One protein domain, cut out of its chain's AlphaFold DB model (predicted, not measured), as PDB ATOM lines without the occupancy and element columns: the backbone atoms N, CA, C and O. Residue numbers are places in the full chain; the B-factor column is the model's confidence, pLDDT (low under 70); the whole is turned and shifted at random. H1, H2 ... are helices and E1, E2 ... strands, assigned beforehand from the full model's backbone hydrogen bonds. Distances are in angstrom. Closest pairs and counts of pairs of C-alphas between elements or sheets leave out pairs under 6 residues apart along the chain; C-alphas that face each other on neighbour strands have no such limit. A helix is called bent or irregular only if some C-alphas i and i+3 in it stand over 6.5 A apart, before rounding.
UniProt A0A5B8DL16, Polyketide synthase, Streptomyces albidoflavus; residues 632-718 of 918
ATOM      1  N   VAL A 632      -1.644 -31.158 -33.577       87.62
ATOM      2  CA  VAL A 632      -0.472 -31.284 -32.695       87.62
ATOM      3  C   VAL A 632       0.268 -29.946 -32.602       87.62
ATOM      4  O   VAL A 632       0.494 -29.300 -33.623       87.62
ATOM      5  N   VAL A 633       0.662 -29.544 -31.396       85.94
ATOM      6  CA  VAL A 633       1.538 -28.398 -31.100       85.94
ATOM      7  C   VAL A 633       2.663 -28.896 -30.194       85.94
ATOM      8  O   VAL A 633       2.399 -29.673 -29.280       85.94
ATOM      9  N   LEU A 634       3.908 -28.483 -30.442       82.56
ATOM     10  CA  LEU A 634       5.051 -28.847 -29.594       82.56
ATOM     11  C   LEU A 634       5.421 -27.695 -28.658       82.56
ATOM     12  O   LEU A 634       5.515 -26.552 -29.106       82.56
ATOM     13  N   LEU A 635       5.666 -28.016 -27.388       78.25
ATOM     14  CA  LEU A 635       6.150 -27.093 -26.363       78.25
ATOM     15  C   LEU A 635       7.614 -27.427 -26.049       78.25
ATOM     16  O   LEU A 635       7.930 -28.564 -25.687       78.25
ATOM     17  N   ALA A 636       8.519 -26.463 -26.232       66.62
ATOM     18  CA  ALA A 636       9.954 -26.688 -26.069       66.62
ATOM     19  C   ALA A 636      10.380 -26.671 -24.585       66.62
ATOM     20  O   ALA A 636      10.392 -25.628 -23.930       66.62
ATOM     21  N   GLY A 637      10.777 -27.833 -24.057       62.19
ATOM     22  CA  GLY A 637      11.484 -27.936 -22.776       62.19
ATOM     23  C   GLY A 637      12.972 -27.590 -22.913       62.19
ATOM     24  O   GLY A 637      13.538 -27.747 -23.991       62.19
ATOM     25  N   ALA A 638      13.614 -27.153 -21.824       51.62
ATOM     26  CA  ALA A 638      15.062 -26.890 -21.816       51.62
ATOM     27  C   ALA A 638      15.911 -28.178 -21.812       51.62
ATOM     28  O   ALA A 638      17.023 -28.180 -22.323       51.62
ATOM     29  N   ASP A 639      15.361 -29.269 -21.271       52.38
ATOM     30  CA  ASP A 639      16.093 -30.495 -20.918       52.38
ATOM     31  C   ASP A 639      15.630 -31.721 -21.741       52.38
ATOM     32  O   ASP A 639      15.667 -32.858 -21.268       52.38
ATOM     33  N   GLY A 640      15.095 -31.494 -22.948       53.72
ATOM     34  CA  GLY A 640      14.507 -32.528 -23.812       53.72
ATOM     35  C   GLY A 640      15.246 -32.735 -25.140       53.72
ATOM     36  O   GLY A 640      16.223 -32.055 -25.437       53.72
ATOM     37  N   MET A 641      14.728 -33.654 -25.971       57.25
ATOM     38  CA  MET A 641      15.078 -33.759 -27.403       57.25
ATOM     39  C   MET A 641      15.059 -32.372 -28.057       57.25
ATOM     40  O   MET A 641      14.101 -31.623 -27.831       57.25
ATOM     41  N   ALA A 642      16.033 -32.056 -28.916       63.81
ATOM     42  CA  ALA A 642      16.048 -30.761 -29.586       63.81
ATOM     43  C   ALA A 642      14.741 -30.573 -30.392       63.81
ATOM     44  O   ALA A 642      14.331 -31.498 -31.108       63.81
ATOM     45  N   PRO A 643      14.060 -29.408 -30.316       65.50
ATOM     46  CA  PRO A 643      12.750 -29.225 -30.947       65.50
ATOM     47  C   PRO A 643      12.743 -29.544 -32.449       65.50
ATOM     48  O   PRO A 643      11.766 -30.095 -32.959       65.50
ATOM     49  N   THR A 644      13.856 -29.270 -33.135       68.31
ATOM     50  CA  THR A 644      14.095 -29.618 -34.541       68.31
ATOM     51  C   THR A 644      14.086 -31.131 -34.765       68.31
ATOM     52  O   THR A 644      13.268 -31.612 -35.543       68.31
ATOM     53  N   GLU A 645      14.899 -31.897 -34.028       74.69
ATOM     54  CA  GLU A 645      15.009 -33.362 -34.151       74.69
ATOM     55  C   GLU A 645      13.682 -34.070 -33.869       74.69
ATOM     56  O   GLU A 645      13.299 -35.009 -34.574       74.69
ATOM     57  N   LEU A 646      12.954 -33.599 -32.852       77.69
ATOM     58  CA  LEU A 646      11.614 -34.075 -32.531       77.69
ATOM     59  C   LEU A 646      10.631 -33.762 -33.666       77.69
ATOM     60  O   LEU A 646       9.874 -34.639 -34.085       77.69
ATOM     61  N   ALA A 647      10.651 -32.535 -34.193       78.38
ATOM     62  CA  ALA A 647       9.803 -32.140 -35.311       78.38
ATOM     63  C   ALA A 647      10.166 -32.872 -36.616       78.38
ATOM     64  O   ALA A 647       9.273 -33.110 -37.426       78.38
ATOM     65  N   ASP A 648      11.432 -33.233 -36.842       82.56
ATOM     66  CA  ASP A 648      11.880 -34.081 -37.958       82.56
ATOM     67  C   ASP A 648      11.429 -35.533 -37.769       82.56
ATOM     68  O   ASP A 648      10.910 -36.143 -38.702       82.56
ATOM     69  N   GLY A 649      11.561 -36.084 -36.559       84.94
ATOM     70  CA  GLY A 649      11.081 -37.424 -36.214       84.94
ATOM     71  C   GLY A 649       9.569 -37.574 -36.377       84.94
ATOM     72  O   GLY A 649       9.101 -38.555 -36.953       84.94
ATOM     73  N   LEU A 650       8.805 -36.568 -35.948       87.25
ATOM     74  CA  LEU A 650       7.361 -36.502 -36.167       87.25
ATOM     75  C   LEU A 650       7.017 -36.347 -37.653       87.25
ATOM     76  O   LEU A 650       6.155 -37.075 -38.139       87.25
ATOM     77  N   ARG A 651       7.730 -35.485 -38.395       88.31
ATOM     78  CA  ARG A 651       7.538 -35.329 -39.848       88.31
ATOM     79  C   ARG A 651       7.820 -36.617 -40.624       88.31
ATOM     80  O   ARG A 651       7.099 -36.881 -41.582       88.31
ATOM     81  N   ARG A 652       8.807 -37.424 -40.207       87.00
ATOM     82  CA  ARG A 652       9.037 -38.778 -40.748       87.00
ATOM     83  C   ARG A 652       7.857 -39.706 -40.457       87.00
ATOM     84  O   ARG A 652       7.395 -40.374 -41.365       87.00
ATOM     85  N   ALA A 653       7.296 -39.661 -39.250       88.25
ATOM     86  CA  ALA A 653       6.104 -40.423 -38.857       88.25
ATOM     87  C   ALA A 653       4.771 -39.929 -39.474       88.25
ATOM     88  O   ALA A 653       3.701 -40.244 -38.954       88.25
ATOM     89  N   GLY A 654       4.804 -39.088 -40.515       90.56
ATOM     90  CA  GLY A 654       3.625 -38.457 -41.127       90.56
ATOM     91  C   GLY A 654       3.002 -37.302 -40.322       90.56
ATOM     92  O   GLY A 654       2.183 -36.545 -40.851       90.56
ATOM     93  N   VAL A 655       3.410 -37.096 -39.067       89.25
ATOM     94  CA  VAL A 655       2.854 -36.074 -38.171       89.25
ATOM     95  C   VAL A 655       3.475 -34.709 -38.465       89.25
ATOM     96  O   VAL A 655       4.666 -34.486 -38.266       89.25
ATOM     97  N   ARG A 656       2.652 -33.741 -38.878       87.31
ATOM     98  CA  ARG A 656       3.074 -32.342 -39.051       87.31
ATOM     99  C   ARG A 656       2.580 -31.491 -37.873       87.31
ATOM    100  O   ARG A 656       1.378 -31.223 -37.809       87.31
ATOM    101  N   PRO A 657       3.461 -31.052 -36.950       84.19
ATOM    102  CA  PRO A 657       3.102 -30.062 -35.941       84.19
ATOM    103  C   PRO A 657       2.548 -28.791 -36.588       84.19
ATOM    104  O   PRO A 657       3.088 -28.297 -37.575       84.19
ATOM    105  N   ALA A 658       1.469 -28.258 -36.024       83.25
ATOM    106  CA  ALA A 658       0.849 -27.015 -36.470       83.25
ATOM    107  C   ALA A 658       1.565 -25.762 -35.936       83.25
ATOM    108  O   ALA A 658       1.348 -24.676 -36.467       83.25
ATOM    109  N   ALA A 659       2.367 -25.923 -34.880       78.62
ATOM    110  CA  ALA A 659       3.309 -24.952 -34.335       78.62
ATOM    111  C   ALA A 659       4.349 -25.680 -33.460       78.62
ATOM    112  O   ALA A 659       4.087 -26.776 -32.950       78.62
ATOM    113  N   VAL A 660       5.500 -25.041 -33.268       75.50
ATOM    114  CA  VAL A 660       6.494 -25.342 -32.229       75.50
ATOM    115  C   VAL A 660       6.694 -24.030 -31.482       75.50
ATOM    116  O   VAL A 660       6.895 -23.019 -32.146       75.50
ATOM    117  N   LEU A 661       6.567 -24.032 -30.156       73.19
ATOM    118  CA  LEU A 661       6.567 -22.810 -29.347       73.19
ATOM    119  C   LEU A 661       7.760 -22.815 -28.385       73.19
ATOM    120  O   LEU A 661       7.926 -23.750 -27.594       73.19
ATOM    121  N   GLY A 662       8.605 -21.788 -28.483       62.59
ATOM    122  CA  GLY A 662       9.832 -21.622 -27.696       62.59
ATOM    123  C   GLY A 662       9.589 -20.892 -26.375       62.59
ATOM    124  O   GLY A 662       8.699 -20.048 -26.291       62.59
ATOM    125  N   ARG A 663      10.377 -21.178 -25.324       56.34
ATOM    126  CA  ARG A 663      10.177 -20.570 -23.987       56.34
ATOM    127  C   ARG A 663      10.174 -19.038 -24.002       56.34
ATOM    128  O   ARG A 663       9.361 -18.445 -23.302       56.34
ATOM    129  N   ASP A 664      10.987 -18.404 -24.840       50.91
ATOM    130  CA  ASP A 664      11.049 -16.938 -24.904       50.91
ATOM    131  C   ASP A 664       9.762 -16.324 -25.489       50.91
ATOM    132  O   ASP A 664       9.337 -15.250 -25.064       50.91
ATOM    133  N   GLU A 665       9.044 -17.060 -26.349       51.16
ATOM    134  CA  GLU A 665       7.712 -16.683 -26.853       51.16
ATOM    135  C   GLU A 665       6.616 -16.786 -25.770       51.16
ATOM    136  O   GLU A 665       5.543 -16.204 -25.925       51.16
ATOM    137  N   HIS A 666       6.875 -17.485 -24.654       50.75
ATOM    138  CA  HIS A 666       5.943 -17.611 -23.523       50.75
ATOM    139  C   HIS A 666       6.053 -16.455 -22.510       50.75
ATOM    140  O   HIS A 666       5.251 -16.393 -21.579       50.75
ATOM    141  N   THR A 667       7.027 -15.547 -22.659       47.47
ATOM    142  CA  THR A 667       7.197 -14.394 -21.747       47.47
ATOM    143  C   THR A 667       6.320 -13.190 -22.118       47.47
ATOM    144  O   THR A 667       6.080 -12.317 -21.284       47.47
ATOM    145  N   GLY A 668       5.777 -13.164 -23.341       50.78
ATOM    146  CA  GLY A 668       4.686 -12.268 -23.731       50.78
ATOM    147  C   GLY A 668       3.321 -12.774 -23.246       50.78
ATOM    148  O   GLY A 668       3.137 -13.963 -22.993       50.78
ATOM    149  N   ALA A 669       2.332 -11.876 -23.137       44.12
ATOM    150  CA  ALA A 669       0.981 -12.233 -22.690       44.12
ATOM    151  C   ALA A 669       0.402 -13.401 -23.529       44.12
ATOM    152  O   ALA A 669       0.329 -13.284 -24.756       44.12
ATOM    153  N   PRO A 670      -0.005 -14.528 -22.907       51.19
ATOM    154  CA  PRO A 670      -0.074 -15.813 -23.598       51.19
ATOM    155  C   PRO A 670      -1.128 -15.838 -24.709       51.19
ATOM    156  O   PRO A 670      -2.336 -15.724 -24.468       51.19
ATOM    157  N   ALA A 671      -0.659 -16.054 -25.940       54.28
ATOM    158  CA  ALA A 671      -1.479 -16.176 -27.138       54.28
ATOM    159  C   ALA A 671      -2.268 -17.502 -27.142       54.28
ATOM    160  O   ALA A 671      -1.903 -18.462 -27.819       54.28
ATOM    161  N   ARG A 672      -3.359 -17.553 -26.361       61.94
ATOM    162  CA  ARG A 672      -4.201 -18.748 -26.154       61.94
ATOM    163  C   ARG A 672      -4.524 -19.472 -27.463       61.94
ATOM    164  O   ARG A 672      -5.052 -18.876 -28.410       61.94
ATOM    165  N   LEU A 673      -4.274 -20.779 -27.484       63.56
ATOM    166  CA  LEU A 673      -4.474 -21.627 -28.654       63.56
ATOM    167  C   LEU A 673      -5.963 -21.711 -29.029       63.56
ATOM    168  O   LEU A 673      -6.778 -22.277 -28.303       63.56
ATOM    169  N   ARG A 674      -6.319 -21.165 -30.199       64.19
ATOM    170  CA  ARG A 674      -7.688 -21.237 -30.736       64.19
ATOM    171  C   ARG A 674      -7.954 -22.611 -31.353       64.19
ATOM    172  O   ARG A 674      -7.432 -22.947 -32.420       64.19
ATOM    173  N   SER A 675      -8.806 -23.379 -30.685       63.47
ATOM    174  CA  SER A 675      -9.225 -24.737 -31.031       63.47
ATOM    175  C   SER A 675     -10.104 -24.798 -32.285       63.47
ATOM    176  O   SER A 675     -10.042 -25.770 -33.038       63.47
ATOM    177  N   ARG A 676     -10.934 -23.766 -32.533       65.81
ATOM    178  CA  ARG A 676     -11.909 -23.703 -33.646       65.81
ATOM    179  C   ARG A 676     -12.721 -25.005 -33.844       65.81
ATOM    180  O   ARG A 676     -12.942 -25.433 -34.975       65.81
ATOM    181  N   ARG A 677     -13.196 -25.621 -32.750       67.81
ATOM    182  CA  ARG A 677     -13.940 -26.910 -32.723       67.81
ATOM    183  C   ARG A 677     -13.139 -28.161 -33.146       67.81
ATOM    184  O   ARG A 677     -13.743 -29.158 -33.532       67.81
ATOM    185  N   ARG A 678     -11.806 -28.147 -33.071       73.25
ATOM    186  CA  ARG A 678     -10.976 -29.367 -33.099       73.25
ATOM    187  C   ARG A 678     -10.206 -29.515 -31.796       73.25
ATOM    188  O   ARG A 678      -9.885 -28.512 -31.164       73.25
ATOM    189  N   THR A 679      -9.863 -30.749 -31.441       80.19
ATOM    190  CA  THR A 679      -8.939 -31.018 -30.338       80.19
ATOM    191  C   THR A 679      -7.538 -30.516 -30.690       80.19
ATOM    192  O   THR A 679      -7.050 -30.754 -31.801       80.19
ATOM    193  N   VAL A 680      -6.887 -29.826 -29.755       84.31
ATOM    194  CA  VAL A 680      -5.480 -29.411 -29.858       84.31
ATOM    195  C   VAL A 680      -4.670 -30.191 -28.828       84.31
ATOM    196  O   VAL A 680      -4.992 -30.165 -27.645       84.31
ATOM    197  N   LEU A 681      -3.633 -30.889 -29.282       87.12
ATOM    198  CA  LEU A 681      -2.750 -31.706 -28.454       87.12
ATOM    199  C   LEU A 681      -1.422 -30.969 -28.284       87.12
ATOM    200  O   LEU A 681      -0.630 -30.892 -29.224       87.12
ATOM    201  N   CYS A 682      -1.197 -30.416 -27.098       85.75
ATOM    202  CA  CYS A 682       0.043 -29.740 -26.737       85.75
ATOM    203  C   CYS A 682       1.005 -30.778 -26.155       85.75
ATOM    204  O   CYS A 682       0.740 -31.324 -25.090       85.75
ATOM    205  N   VAL A 683       2.097 -31.088 -26.848       85.12
ATOM    206  CA  VAL A 683       3.089 -32.070 -26.393       85.12
ATOM    207  C   VAL A 683       4.235 -31.344 -25.699       85.12
ATOM    208  O   VAL A 683       4.991 -30.631 -26.357       85.12
ATOM    209  N   ALA A 684       4.393 -31.576 -24.398       79.38
ATOM    210  CA  ALA A 684       5.577 -31.181 -23.642       79.38
ATOM    211  C   ALA A 684       6.531 -32.379 -23.521       79.38
ATOM    212  O   ALA A 684       6.143 -33.432 -23.015       79.38
ATOM    213  N   THR A 685       7.776 -32.234 -23.982       68.88
ATOM    214  CA  THR A 685       8.815 -33.287 -23.922       68.88
ATOM    215  C   THR A 685       9.816 -33.121 -22.776       68.88
ATOM    216  O   THR A 685      10.793 -33.862 -22.699       68.88
ATOM    217  N   GLY A 686       9.553 -32.180 -21.869       69.38
ATOM    218  CA  GLY A 686      10.269 -31.987 -20.609       69.38
ATOM    219  C   GLY A 686       9.296 -31.656 -19.467       69.38
ATOM    220  O   GLY A 686       8.082 -31.807 -19.634       69.38
ATOM    221  N   PRO A 687       9.795 -31.199 -18.305       72.12
ATOM    222  CA  PRO A 687       8.954 -30.830 -17.168       72.12
ATOM    223  C   PRO A 687       7.957 -29.712 -17.516       72.12
ATOM    224  O   PRO A 687       8.352 -28.643 -17.977       72.12
ATOM    225  N   VAL A 688       6.668 -29.959 -17.258       74.81
ATOM    226  CA  VAL A 688       5.577 -28.999 -17.498       74.81
ATOM    227  C   VAL A 688       5.638 -27.837 -16.513       74.81
ATOM    228  O   VAL A 688       5.446 -28.017 -15.306       74.81
ATOM    229  N   THR A 689       5.818 -26.637 -17.056       76.38
ATOM    230  CA  THR A 689       5.754 -25.359 -16.346       76.38
ATOM    231  C   THR A 689       4.310 -24.884 -16.159       76.38
ATOM    232  O   THR A 689       3.355 -25.453 -16.693       76.38
ATOM    233  N   GLU A 690       4.122 -23.808 -15.396       73.50
ATOM    234  CA  GLU A 690       2.820 -23.144 -15.284       73.50
ATOM    235  C   GLU A 690       2.417 -22.417 -16.581       73.50
ATOM    236  O   GLU A 690       1.237 -22.412 -16.937       73.50
ATOM    237  N   ALA A 691       3.387 -21.904 -17.347       70.62
ATOM    238  CA  ALA A 691       3.148 -21.287 -18.653       70.62
ATOM    239  C   ALA A 691       2.595 -22.299 -19.674       70.62
ATOM    240  O   ALA A 691       1.617 -21.996 -20.358       70.62
ATOM    241  N   ASP A 692       3.133 -23.526 -19.706       73.12
ATOM    242  CA  ASP A 692       2.612 -24.620 -20.547       73.12
ATOM    243  C   ASP A 692       1.137 -24.921 -20.223       73.12
ATOM    244  O   ASP A 692       0.312 -25.107 -21.119       73.12
ATOM    245  N   ARG A 693       0.777 -24.925 -18.929       75.38
ATOM    246  CA  ARG A 693      -0.608 -25.141 -18.470       75.38
ATOM    247  C   ARG A 693      -1.521 -23.975 -18.836       75.38
ATOM    248  O   ARG A 693      -2.663 -24.215 -19.214       75.38
ATOM    249  N   ALA A 694      -1.047 -22.733 -18.730       72.88
ATOM    250  CA  ALA A 694      -1.812 -21.541 -19.094       72.88
ATOM    251  C   ALA A 694      -2.061 -21.454 -20.612       72.88
ATOM    252  O   ALA A 694      -3.162 -21.109 -21.040       72.88
ATOM    253  N   LEU A 695      -1.067 -21.828 -21.422       69.38
ATOM    254  CA  LEU A 695      -1.165 -21.927 -22.880       69.38
ATOM    255  C   LEU A 695      -2.107 -23.060 -23.325       69.38
ATOM    256  O   LEU A 695      -2.856 -22.897 -24.291       69.38
ATOM    257  N   ALA A 696      -2.100 -24.184 -22.601       68.88
ATOM    258  CA  ALA A 696      -2.986 -25.322 -22.826       68.88
ATOM    259  C   ALA A 696      -4.431 -25.115 -22.316       68.88
ATOM    260  O   ALA A 696      -5.247 -26.029 -22.424       68.88
ATOM    261  N   GLN A 697      -4.791 -23.938 -21.787       68.44
ATOM    262  CA  GLN A 697      -6.190 -23.606 -21.498       68.44
ATOM    263  C   GLN A 697      -6.906 -23.084 -22.756       68.44
ATOM    264  O   GLN A 697      -6.391 -22.181 -23.424       68.44
ATOM    265  N   PRO A 698      -8.130 -23.556 -23.060       63.81
ATOM    266  CA  PRO A 698      -8.914 -23.012 -24.162       63.81
ATOM    267  C   PRO A 698      -9.233 -21.520 -23.961       63.81
ATOM    268  O   PRO A 698      -9.284 -20.992 -22.843       63.81
ATOM    269  N   ALA A 699      -9.482 -20.823 -25.070       63.69
ATOM    270  CA  ALA A 699     -10.050 -19.482 -25.031       63.69
ATOM    271  C   ALA A 699     -11.514 -19.536 -24.551       63.69
ATOM    272  O   ALA A 699     -12.277 -20.428 -24.930       63.69
ATOM    273  N   SER A 700     -11.916 -18.571 -23.722       54.03
ATOM    274  CA  SER A 700     -13.249 -18.518 -23.110       54.03
ATOM    275  C   SER A 700     -14.364 -18.540 -24.164       54.03
ATOM    276  O   SER A 700     -14.433 -17.646 -25.008       54.03
ATOM    277  N   GLY A 701     -15.243 -19.541 -24.094       55.56
ATOM    278  CA  GLY A 701     -16.382 -19.705 -25.005       55.56
ATOM    279  C   GLY A 701     -16.135 -20.604 -26.224       55.56
ATOM    280  O   GLY A 701     -17.076 -20.865 -26.975       55.56
ATOM    281  N   GLU A 702     -14.920 -21.124 -26.438       58.88
ATOM    282  CA  GLU A 702     -14.697 -22.141 -27.474       58.88
ATOM    283  C   GLU A 702     -15.204 -23.538 -27.060       58.88
ATOM    284  O   GLU A 702     -15.219 -23.901 -25.886       58.88
ATOM    285  N   LYS A 703     -15.607 -24.346 -28.054       55.28
ATOM    286  CA  LYS A 703     -16.105 -25.729 -27.881       55.28
ATOM    287  C   LYS A 703     -15.081 -26.826 -28.223       55.28
ATOM    288  O   LYS A 703     -15.471 -27.974 -28.398       55.28
ATOM    289  N   GLY A 704     -13.807 -26.490 -28.424       58.97
ATOM    290  CA  GLY A 704     -12.757 -27.478 -28.698       58.97
ATOM    291  C   GLY A 704     -11.908 -27.744 -27.460       58.97
ATOM    292  O   GLY A 704     -11.553 -26.810 -26.744       58.97
ATOM    293  N   ALA A 705     -11.579 -29.012 -27.216       70.62
ATOM    294  CA  ALA A 705     -10.674 -29.391 -26.139       70.62
ATOM    295  C   ALA A 705      -9.223 -29.012 -26.480       70.62
ATOM    296  O   ALA A 705      -8.769 -29.189 -27.612       70.62
ATOM    297  N   VAL A 706      -8.484 -28.535 -25.483       74.12
ATOM    298  CA  VAL A 706      -7.024 -28.429 -25.533       74.12
ATOM    299  C   VAL A 706      -6.496 -29.386 -24.469       74.12
ATOM    300  O   VAL A 706      -6.925 -29.321 -23.320       74.12
ATOM    301  N   GLU A 707      -5.640 -30.322 -24.864       80.69
ATOM    302  CA  GLU A 707      -5.088 -31.351 -23.983       80.69
ATOM    303  C   GLU A 707      -3.566 -31.227 -23.927       80.69
ATOM    304  O   GLU A 707      -2.895 -31.197 -24.961       80.69
ATOM    305  N   LEU A 708      -3.023 -31.176 -22.711       81.31
ATOM    306  CA  LEU A 708      -1.588 -31.214 -22.461       81.31
ATOM    307  C   LEU A 708      -1.136 -32.671 -22.310       81.31
ATOM    308  O   LEU A 708      -1.575 -33.380 -21.405       81.31
ATOM    309  N   ILE A 709      -0.254 -33.112 -23.200       83.12
ATOM    310  CA  ILE A 709       0.336 -34.448 -23.215       83.12
ATOM    311  C   ILE A 709       1.766 -34.357 -22.684       83.12
ATOM    312  O   ILE A 709       2.590 -33.621 -23.227       83.12
ATOM    313  N   THR A 710       2.073 -35.184 -21.686       81.44
ATOM    314  CA  THR A 710       3.427 -35.414 -21.161       81.44
ATOM    315  C   THR A 710       3.852 -36.859 -21.442       81.44
ATOM    316  O   THR A 710       3.524 -37.757 -20.658       81.44
ATOM    317  N   PRO A 711       4.523 -37.142 -22.571       78.25
ATOM    318  CA  PRO A 711       5.083 -38.461 -22.837       78.25
ATOM    319  C   PRO A 711       6.209 -38.785 -21.850       78.25
ATOM    320  O   PRO A 711       6.897 -37.887 -21.373       78.25
ATOM    321  N   ASP A 712       6.434 -40.069 -21.574       76.81
ATOM    322  CA  ASP A 712       7.578 -40.504 -20.764       76.81
ATOM    323  C   ASP A 712       8.893 -40.192 -21.513       76.81
ATOM    324  O   ASP A 712       9.136 -40.794 -22.569       76.81
ATOM    325  N   PRO A 713       9.751 -39.280 -21.008       69.56
ATOM    326  CA  PRO A 713      10.943 -38.838 -21.731       69.56
ATOM    327  C   PRO A 713      11.951 -39.976 -21.943       69.56
ATOM    328  O   PRO A 713      12.677 -39.973 -22.934       69.56
ATOM    329  N   ARG A 714      11.921 -41.021 -21.098       75.88
ATOM    330  CA  ARG A 714      12.763 -42.229 -21.220       75.88
ATOM    331  C   ARG A 714      12.453 -43.056 -22.473       75.88
ATOM    332  O   ARG A 714      13.191 -43.981 -22.807       75.88
ATOM    333  N   HIS A 715      11.353 -42.752 -23.163       78.94
ATOM    334  CA  HIS A 715      10.945 -43.393 -24.412       78.94
ATOM    335  C   HIS A 715      11.144 -42.502 -25.651       78.94
ATOM    336  O   HIS A 715      10.833 -42.945 -26.760       78.94
ATOM    337  N   GLY A 716      11.662 -41.277 -25.488       82.56
ATOM    338  CA  GLY A 716      11.982 -40.353 -26.580       82.56
ATOM    339  C   GLY A 716      10.848 -40.192 -27.598       82.56
ATOM    340  O   GLY A 716       9.668 -40.120 -27.241       82.56
ATOM    341  N   LEU A 717      11.197 -40.196 -28.889       84.06
ATOM    342  CA  LEU A 717      10.238 -40.088 -29.994       84.06
ATOM    343  C   LEU A 717       9.134 -41.166 -29.943       84.06
ATOM    344  O   LEU A 717       7.978 -40.853 -30.205       84.06
ATOM    345  N   GLN A 718       9.440 -42.410 -29.555       86.88
ATOM    346  CA  GLN A 718       8.425 -43.473 -29.454       86.88
ATOM    347  C   GLN A 718       7.408 -43.215 -28.337       86.88
ATOM    348  O   GLN A 718       6.235 -43.554 -28.490       86.88
TER     349      GLN A 718
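This is residues 632 to 718 of the 918 residues of the protein "Polyketide synthase" of Streptomyces albidoflavus (UniProt A0A5B8DL16). A small twisted sheet of four short parallel strands, E2, E1, E3 and E4, forms the core, with helices H1 and H4 to one side of it and H2 and H3, with the link of residues 667 to 679, to the other. The helices cover the sheet only loosely, H1 and H3 grazing it with a few residues. The printed part has 87 residues, with four named strands and four named helices alternating along the chain as E1 H1 E2 H2 E3 H3 E4 H4; the class is mixed, helices and strands, with 42 residues, under half, in named elements. The whole is compact, with a radius of gyration of the C-alphas of 12.7 A and spans of 36 by 27 by 19 A.

In the sheet, E1 is residues 632 to 635, E2 659 to 661, E3 680 to 684 and E4 706 to 709. E1 begins at C-alpha 632, (-0.472, -31.284, -32.695), and measures 10.1 A; E3 measures 12.8 A. H1, residues 643 to 652, measures 14.2 A from C-alpha 643 at (12.750, -29.225, -30.947). H2 is residues 663 to 666, H3 690 to 695 and H4 713 to 718, ending at C-alpha 718, (8.425, -43.473, -29.454).

The sheet runs E2 E1 E3 E4, with E2 and E4 as edge strands, and its strands' lines turn by 65 degrees from edge to edge. E1 and E3 are parallel at 32 degrees, with N 633 and O 681 2.9 A apart, within hydrogen-bond range. Likewise N 661 and O 634 of E2 and E1 are 2.9 A apart, and N 682 and O 707 of E3 and E4 2.8 A. E1, H1, E2 and E3, H3, E4 are strand-helix-strand units, parallel neighbour strands with a helix between, and E2, H2, E3 is a split one, with E1 between its strands; the three crossovers are right-handed. H1 only grazes the sheet with residues 643 to 647, H3 with 692 to 695; H2 and H4 are not on it. H1 and H4 only just touch, with 3 pairs of C-alphas within 8 A, the closest those of Leu 646 and Leu 717 at 6.7 A, at a steep tilt of 38 degrees, the same way. H2 and H3 are close but not clearly touching, their closest C-alphas, of His 666 and Ala 691, 6.7 A apart. H4 is irregular: C-alphas 714 and 717 are 9.4 A apart. In H1 and H3 every O i to N i+4 pair is within hydrogen-bond range; in H4 0 of 2 are, beside 2 of 3 O i to N i+3 pairs, and H2 is too short for an i+4 pair.

The two C-alphas farthest apart, those of Gly 701 and Arg 714, are 37.0 A apart. The printed part has no cut, and the link H2 to E3, 13 residues, is long. Mean pLDDT of the printed part is 71.5; 38 residues are under 70, among them 636 to 644, 662 to 677 and 695 to 704.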